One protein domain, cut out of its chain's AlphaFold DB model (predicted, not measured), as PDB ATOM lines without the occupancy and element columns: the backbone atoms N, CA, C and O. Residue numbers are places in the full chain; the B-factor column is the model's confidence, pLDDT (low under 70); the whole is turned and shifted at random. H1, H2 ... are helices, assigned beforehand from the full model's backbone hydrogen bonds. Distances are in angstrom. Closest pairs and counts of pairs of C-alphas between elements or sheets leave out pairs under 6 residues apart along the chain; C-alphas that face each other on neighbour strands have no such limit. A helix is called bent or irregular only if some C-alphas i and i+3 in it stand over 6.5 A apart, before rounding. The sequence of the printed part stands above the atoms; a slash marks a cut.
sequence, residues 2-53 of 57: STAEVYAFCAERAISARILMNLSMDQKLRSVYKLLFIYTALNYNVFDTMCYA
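AT A GLANCE: This is residues 2 to 53 of the 57 residues of an uncharacterized protein of Salmonella enterica subsp. enterica serovar Rough O:-:- (UniProt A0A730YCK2). Two long helices, H2 and H1, meet near their ends at a tight link and spread from there as an open V. The two arms have nothing between them, and residues 2 to 19 and 35 to 53 stick out free of the rest. The printed part has 52 residues with two named helices, H1 then H2 along the chain, and no named strand; the class is all helix. It is extended, with a radius of gyration of the C-alphas of 15.4 A, and flat, with spans of 39 by 35 by 6 A.

HOW THE PARTS SIT: Start with the longest helix, H2, residues 27 to 53, and look back across Asp 26 to H1, residues 3 to 25. The two touch only at the corner by their tight link, with 5 pairs of C-alphas within 8 A. The closest C-alphas of the two are those of Ser 24 and Arg 30, 4.5 A apart. H1 touches H2 with residues 23 to 24 alone, and H2 touches H1 with residues 29 to 33 alone. Their lines stand at a steep tilt of 54 degrees, and they run opposite ways. Their centres are 20.9 A apart. In H1 every O i to N i+4 pair is within hydrogen-bond range; in H2 it is 22 of 23.

IN THESE COORDINATES: Find C-alpha 27 at (-39.971, -23.595, 30.787); from there H2 runs 38.5 A to C-alpha 53 at (-44.017, -47.832, 60.378). Then find C-alpha 3 at (-35.988, -60.916, 24.517), where H1 begins; it runs 32.9 A to C-alpha 25. Neither helix is bent.

THE WHOLE: The two C-alphas farthest apart are those of Ser 2 and Lys 28, at 40.3 A. The printed part has no cut. The mean pLDDT of the printed part is 75.1; look for values under 70 at residues 23 to 25, 27 to 30 and 47 to 53.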
ATOM      1  N   SER A   2     -38.543 -62.799  28.279       85.94
ATOM      2  CA  SER A   2     -38.041 -63.079  26.938       85.94
ATOM      3  C   SER A   2     -37.446 -61.824  26.298       85.94
ATOM      4  O   SER A   2     -37.744 -60.695  26.691       85.94
ATOM      5  N   THR A   3     -36.623 -62.008  25.270       87.62
ATOM      6  CA  THR A   3     -35.988 -60.916  24.517       87.62
ATOM      7  C   THR A   3     -37.008 -59.936  23.931       87.62
ATOM      8  O   THR A   3     -36.746 -58.737  23.878       87.62
ATOM      9  N   ALA A   4     -38.189 -60.426  23.543       86.06
ATOM     10  CA  ALA A   4     -39.285 -59.602  23.037       86.06
ATOM     11  C   ALA A   4     -39.898 -58.710  24.130       86.06
ATOM     12  O   ALA A   4     -40.159 -57.533  23.890       86.06
ATOM     13  N   GLU A   5     -40.064 -59.236  25.345       80.69
ATOM     14  CA  GLU A   5     -40.577 -58.470  26.488       80.69
ATOM     15  C   GLU A   5     -39.599 -57.369  26.918       80.69
ATOM     16  O   GLU A   5     -40.019 -56.260  27.243       80.69
ATOM     17  N   VAL A   6     -38.288 -57.636  26.860       79.50
ATOM     18  CA  VAL A   6     -37.253 -56.620  27.119       79.50
ATOM     19  C   VAL A   6     -37.293 -55.518  26.058       79.50
ATOM     20  O   VAL A   6     -37.234 -54.338  26.399       79.50
ATOM     21  N   TYR A   7     -37.442 -55.875  24.780       85.06
ATOM     22  CA  TYR A   7     -37.547 -54.895  23.696       85.06
ATOM     23  C   TYR A   7     -38.801 -54.026  23.807       85.06
ATOM     24  O   TYR A   7     -38.707 -52.808  23.653       85.06
ATOM     25  N   ALA A   8     -39.951 -54.627  24.118       84.12
ATOM     26  CA  ALA A   8     -41.195 -53.898  24.344       84.12
ATOM     27  C   ALA A   8     -41.065 -52.931  25.534       84.12
ATOM     28  O   ALA A   8     -41.394 -51.754  25.415       84.12
ATOM     29  N   PHE A   9     -40.484 -53.388  26.646       76.50
ATOM     30  CA  PHE A   9     -40.222 -52.545  27.812       76.50
ATOM     31  C   PHE A   9     -39.284 -51.369  27.489       76.50
ATOM     32  O   PHE A   9     -39.554 -50.227  27.865       76.50
ATOM     33  N   CYS A  10     -38.196 -51.619  26.758       80.31
ATOM     34  CA  CYS A  10     -37.262 -50.578  26.332       80.31
ATOM     35  C   CYS A  10     -37.908 -49.566  25.373       80.31
ATOM     36  O   CYS A  10     -37.647 -48.369  25.499       80.31
ATOM     37  N   ALA A  11     -38.764 -50.014  24.450       87.50
ATOM     38  CA  ALA A  11     -39.488 -49.136  23.532       87.50
ATOM     39  C   ALA A  11     -40.447 -48.198  24.285       87.50
ATOM     40  O   ALA A  11     -40.394 -46.981  24.096       87.50
ATOM     41  N   GLU A  12     -41.232 -48.738  25.219       84.56
ATOM     42  CA  GLU A  12     -42.140 -47.967  26.078       84.56
ATOM     43  C   GLU A  12     -41.387 -46.932  26.931       84.56
ATOM     44  O   GLU A  12     -41.783 -45.764  27.050       84.56
ATOM     45  N   ARG A  13     -40.238 -47.327  27.498       81.81
ATOM     46  CA  ARG A  13     -39.355 -46.433  28.266       81.81
ATOM     47  C   ARG A  13     -38.746 -45.339  27.386       81.81
ATOM     48  O   ARG A  13     -38.668 -44.196  27.831       81.81
ATOM     49  N   ALA A  14     -38.357 -45.647  26.148       86.19
ATOM     50  CA  ALA A  14     -37.799 -44.672  25.211       86.19
ATOM     51  C   ALA A  14     -38.834 -43.620  24.776       86.19
ATOM     52  O   ALA A  14     -38.509 -42.434  24.683       86.19
ATOM     53  N   ILE A  15     -40.087 -44.030  24.557       83.38
ATOM     54  CA  ILE A  15     -41.200 -43.117  24.256       83.38
ATOM     55  C   ILE A  15     -41.483 -42.219  25.464       83.38
ATOM     56  O   ILE A  15     -41.532 -40.995  25.326       83.38
ATOM     57  N   SER A  16     -41.567 -42.810  26.659       81.00
ATOM     58  CA  SER A  16     -41.770 -42.070  27.911       81.00
ATOM     59  C   SER A  16     -40.672 -41.027  28.145       81.00
ATOM     60  O   SER A  16     -40.965 -39.880  28.478       81.00
ATOM     61  N   ALA A  17     -39.409 -41.396  27.911       79.81
ATOM     62  CA  ALA A  17     -38.269 -40.498  28.049       79.81
ATOM     63  C   ALA A  17     -38.311 -39.339  27.040       79.81
ATOM     64  O   ALA A  17     -38.022 -38.205  27.414       79.81
ATOM     65  N   ARG A  18     -38.716 -39.587  25.787       82.50
ATOM     66  CA  ARG A  18     -38.877 -38.533  24.768       82.50
ATOM     67  C   ARG A  18     -39.992 -37.551  25.111       82.50
ATOM     68  O   ARG A  18     -39.793 -36.347  24.975       82.50
ATOM     69  N   ILE A  19     -41.138 -38.045  25.575       79.12
ATOM     70  CA  ILE A  19     -42.255 -37.198  26.012       79.12
ATOM     71  C   ILE A  19     -41.812 -36.340  27.197       79.12
ATOM     72  O   ILE A  19     -41.972 -35.123  27.168       79.12
ATOM     73  N   LEU A  20     -41.180 -36.954  28.199       77.00
ATOM     74  CA  LEU A  20     -40.668 -36.245  29.366       77.00
ATOM     75  C   LEU A  20     -39.622 -35.191  28.977       77.00
ATOM     76  O   LEU A  20     -39.667 -34.070  29.477       77.00
ATOM     77  N   MET A  21     -38.717 -35.521  28.053       76.25
ATOM     78  CA  MET A  21     -37.709 -34.595  27.540       76.25
ATOM     79  C   MET A  21     -38.363 -33.401  26.840       76.25
ATOM     80  O   MET A  21     -38.062 -32.267  27.205       76.25
ATOM     81  N   ASN A  22     -39.310 -33.625  25.926       74.19
ATOM     82  CA  ASN A  22     -40.028 -32.544  25.244       74.19
ATOM     83  C   ASN A  22     -40.829 -31.668  26.216       74.19
ATOM     84  O   ASN A  22     -40.756 -30.445  26.138       74.19
ATOM     85  N   LEU A  23     -41.539 -32.274  27.171       66.00
ATOM     86  CA  LEU A  23     -42.284 -31.536  28.195       66.00
ATOM     87  C   LEU A  23     -41.346 -30.773  29.143       66.00
ATOM     88  O   LEU A  23     -41.709 -29.723  29.657       66.00
ATOM     89  N   SER A  24     -40.118 -31.250  29.347       63.50
ATOM     90  CA  SER A  24     -39.114 -30.560  30.164       63.50
ATOM     91  C   SER A  24     -38.422 -29.385  29.461       63.50
ATOM     92  O   SER A  24     -37.763 -28.593  30.134       63.50
ATOM     93  N   MET A  25     -38.541 -29.264  28.135       66.94
ATOM     94  CA  MET A  25     -37.949 -28.160  27.364       66.94
ATOM     95  C   MET A  25     -38.813 -26.897  27.390       66.94
ATOM     96  O   MET A  25     -38.294 -25.795  27.230       66.94
ATOM     97  N   ASP A  26     -40.111 -27.034  27.651       70.38
ATOM     98  CA  ASP A  26     -40.995 -25.900  27.888       70.38
ATOM     99  C   ASP A  26     -40.819 -25.406  29.333       70.38
ATOM    100  O   ASP A  26     -41.016 -26.137  30.302       70.38
ATOM    101  N   GLN A  27     -40.388 -24.155  29.496       61.12
ATOM    102  CA  GLN A  27     -39.971 -23.595  30.787       61.12
ATOM    103  C   GLN A  27     -41.111 -23.553  31.828       61.12
ATOM    104  O   GLN A  27     -40.850 -23.646  33.033       61.12
ATOM    105  N   LYS A  28     -42.373 -23.460  31.377       62.22
ATOM    106  CA  LYS A  28     -43.564 -23.548  32.237       62.22
ATOM    107  C   LYS A  28     -43.845 -24.999  32.622       62.22
ATOM    108  O   LYS A  28     -44.022 -25.286  33.806       62.22
ATOM    109  N   LEU A  29     -43.815 -25.922  31.662       61.28
ATOM    110  CA  LEU A  29     -44.020 -27.351  31.909       61.28
ATOM    111  C   LEU A  29     -42.899 -27.970  32.748       61.28
ATOM    112  O   LEU A  29     -43.181 -28.819  33.586       61.28
ATOM    113  N   ARG A  30     -41.654 -27.501  32.630       65.50
ATOM    114  CA  ARG A  30     -40.520 -27.929  33.467       65.50
ATOM    115  C   ARG A  30     -40.747 -27.616  34.946       65.50
ATOM    116  O   ARG A  30     -40.366 -28.413  35.803       65.50
ATOM    117  N   SER A  31     -41.391 -26.486  35.250       70.19
ATOM    118  CA  SER A  31     -41.805 -26.139  36.618       70.19
ATOM    119  C   SER A  31     -42.966 -27.013  37.095       70.19
ATOM    120  O   SER A  31     -42.915 -27.524  38.211       70.19
ATOM    121  N   VAL A  32     -43.967 -27.261  36.242       75.06
ATOM    122  CA  VAL A  32     -45.099 -28.156  36.556       75.06
ATOM    123  C   VAL A  32     -44.626 -29.594  36.796       75.06
ATOM    124  O   VAL A  32     -45.021 -30.210  37.780       75.06
ATOM    125  N   TYR A  33     -43.714 -30.111  35.971       74.38
ATOM    126  CA  TYR A  33     -43.120 -31.436  36.147       74.38
ATOM    127  C   TYR A  33     -42.249 -31.528  37.391       74.38
ATOM    128  O   TYR A  33     -42.304 -32.539  38.082       74.38
ATOM    129  N   LYS A  34     -41.470 -30.487  37.713       76.25
ATOM    130  CA  LYS A  34     -40.741 -30.436  38.986       76.25
ATOM    131  C   LYS A  34     -41.696 -30.518  40.174       76.25
ATOM    132  O   LYS A  34     -41.426 -31.279  41.094       76.25
ATOM    133  N   LEU A  35     -42.805 -29.781  40.142       79.19
ATOM    134  CA  LEU A  35     -43.814 -29.819  41.201       79.19
ATOM    135  C   LEU A  35     -44.496 -31.190  41.294       79.19
ATOM    136  O   LEU A  35     -44.581 -31.740  42.386       79.19
ATOM    137  N   LEU A  36     -44.904 -31.776  40.166       81.88
ATOM    138  CA  LEU A  36     -45.473 -33.129  40.109       81.88
ATOM    139  C   LEU A  36     -44.488 -34.191  40.606       81.88
ATOM    140  O   LEU A  36     -44.882 -35.107  41.324       81.88
ATOM    141  N   PHE A  37     -43.208 -34.059  40.259       79.56
ATOM    142  CA  PHE A  37     -42.152 -34.960  40.705       79.56
ATOM    143  C   PHE A  37     -41.928 -34.856  42.214       79.56
ATOM    144  O   PHE A  37     -41.918 -35.877  42.894       79.56
ATOM    145  N   ILE A  38     -41.821 -33.636  42.755       80.94
ATOM    146  CA  ILE A  38     -41.710 -33.398  44.201       80.94
ATOM    147  C   ILE A  38     -42.941 -33.948  44.923       80.94
ATOM    148  O   ILE A  38     -42.798 -34.663  45.908       80.94
ATOM    149  N   TYR A  39     -44.144 -33.679  44.414       79.44
ATOM    150  CA  TYR A  39     -45.387 -34.178  44.994       79.44
ATOM    151  C   TYR A  39     -45.424 -35.708  45.011       79.44
ATOM    152  O   TYR A  39     -45.709 -36.306  46.044       79.44
ATOM    153  N   THR A  40     -45.077 -36.352  43.897       79.50
ATOM    154  CA  THR A  40     -45.032 -37.817  43.797       79.50
ATOM    155  C   THR A  40     -43.997 -38.403  44.752       79.50
ATOM    156  O   THR A  40     -44.304 -39.349  45.468       79.50
ATOM    157  N   ALA A  41     -42.800 -37.817  44.820       77.69
ATOM    158  CA  ALA A  41     -41.744 -38.266  45.721       77.69
ATOM    159  C   ALA A  41     -42.136 -38.107  47.197       77.69
ATOM    160  O   ALA A  41     -41.879 -39.004  47.995       77.69
ATOM    161  N   LEU A  42     -42.786 -37.001  47.568       78.00
ATOM    162  CA  LEU A  42     -43.288 -36.792  48.927       78.00
ATOM    163  C   LEU A  42     -44.394 -37.791  49.275       78.00
ATOM    164  O   LEU A  42     -44.327 -38.412  50.328       78.00
ATOM    165  N   ASN A  43     -45.366 -38.002  48.384       75.75
ATOM    166  CA  ASN A  43     -46.433 -38.981  48.609       75.75
ATOM    167  C   ASN A  43     -45.881 -40.403  48.707       75.75
ATOM    168  O   ASN A  43     -46.302 -41.148  49.581       75.75
ATOM    169  N   TYR A  44     -44.911 -40.766  47.865       76.25
ATOM    170  CA  TYR A  44     -44.273 -42.077  47.927       76.25
ATOM    171  C   TYR A  44     -43.495 -42.269  49.231       76.25
ATOM    172  O   TYR A  44     -43.659 -43.296  49.868       76.25
ATOM    173  N   ASN A  45     -42.721 -41.276  49.684       72.19
ATOM    174  CA  ASN A  45     -42.011 -41.356  50.966       72.19
ATOM    175  C   ASN A  45     -42.967 -41.408  52.164       72.19
ATOM    176  O   ASN A  45     -42.715 -42.149  53.107       72.19
ATOM    177  N   VAL A  46     -44.065 -40.646  52.145       71.44
ATOM    178  CA  VAL A  46     -45.094 -40.710  53.195       71.44
ATOM    179  C   VAL A  46     -45.760 -42.083  53.202       71.44
ATOM    180  O   VAL A  46     -45.935 -42.666  54.268       71.44
ATOM    181  N   PHE A  47     -46.095 -42.618  52.028       69.00
ATOM    182  CA  PHE A  47     -46.718 -43.932  51.899       69.00
ATOM    183  C   PHE A  47     -45.765 -45.055  52.326       69.00
ATOM    184  O   PHE A  47     -46.157 -45.924  53.095       69.00
ATOM    185  N   ASP A  48     -44.502 -44.996  51.908       69.00
ATOM    186  CA  ASP A  48     -43.439 -45.917  52.320       69.00
ATOM    187  C   ASP A  48     -43.218 -45.863  53.838       69.00
ATOM    188  O   ASP A  48     -43.253 -46.893  54.509       69.00
ATOM    189  N   THR A  49     -43.147 -44.657  54.410       65.44
ATOM    190  CA  THR A  49     -43.045 -44.462  55.864       65.44
ATOM    191  C   THR A  49     -44.257 -45.040  56.592       65.44
ATOM    192  O   THR A  49     -44.082 -45.689  57.614       65.44
ATOM    193  N   MET A  50     -45.483 -44.858  56.091       63.97
ATOM    194  CA  MET A  50     -46.685 -45.442  56.703       63.97
ATOM    195  C   MET A  50     -46.713 -46.971  56.594       63.97
ATOM    196  O   MET A  50     -47.043 -47.646  57.568       63.97
ATOM    197  N   CYS A  51     -46.342 -47.529  55.441       61.09
ATOM    198  CA  CYS A  51     -46.291 -48.972  55.226       61.09
ATOM    199  C   CYS A  51     -45.215 -49.652  56.084       61.09
ATOM    200  O   CYS A  51     -45.471 -50.728  56.620       61.09
ATOM    201  N   TYR A  52     -44.048 -49.029  56.267       57.88
ATOM    202  CA  TYR A  52     -42.971 -49.581  57.095       57.88
ATOM    203  C   TYR A  52     -43.110 -49.256  58.589       57.88
ATOM    204  O   TYR A  52     -42.727 -50.082  59.415       57.88
ATOM    205  N   ALA A  53     -43.712 -48.126  58.973       56.81
ATOM    206  CA  ALA A  53     -44.017 -47.832  60.378       56.81
ATOM    207  C   ALA A  53     -45.138 -48.730  60.932       56.81
ATOM    208  O   ALA A  53     -45.140 -49.033  62.122       56.81
TER     209      ALA A  53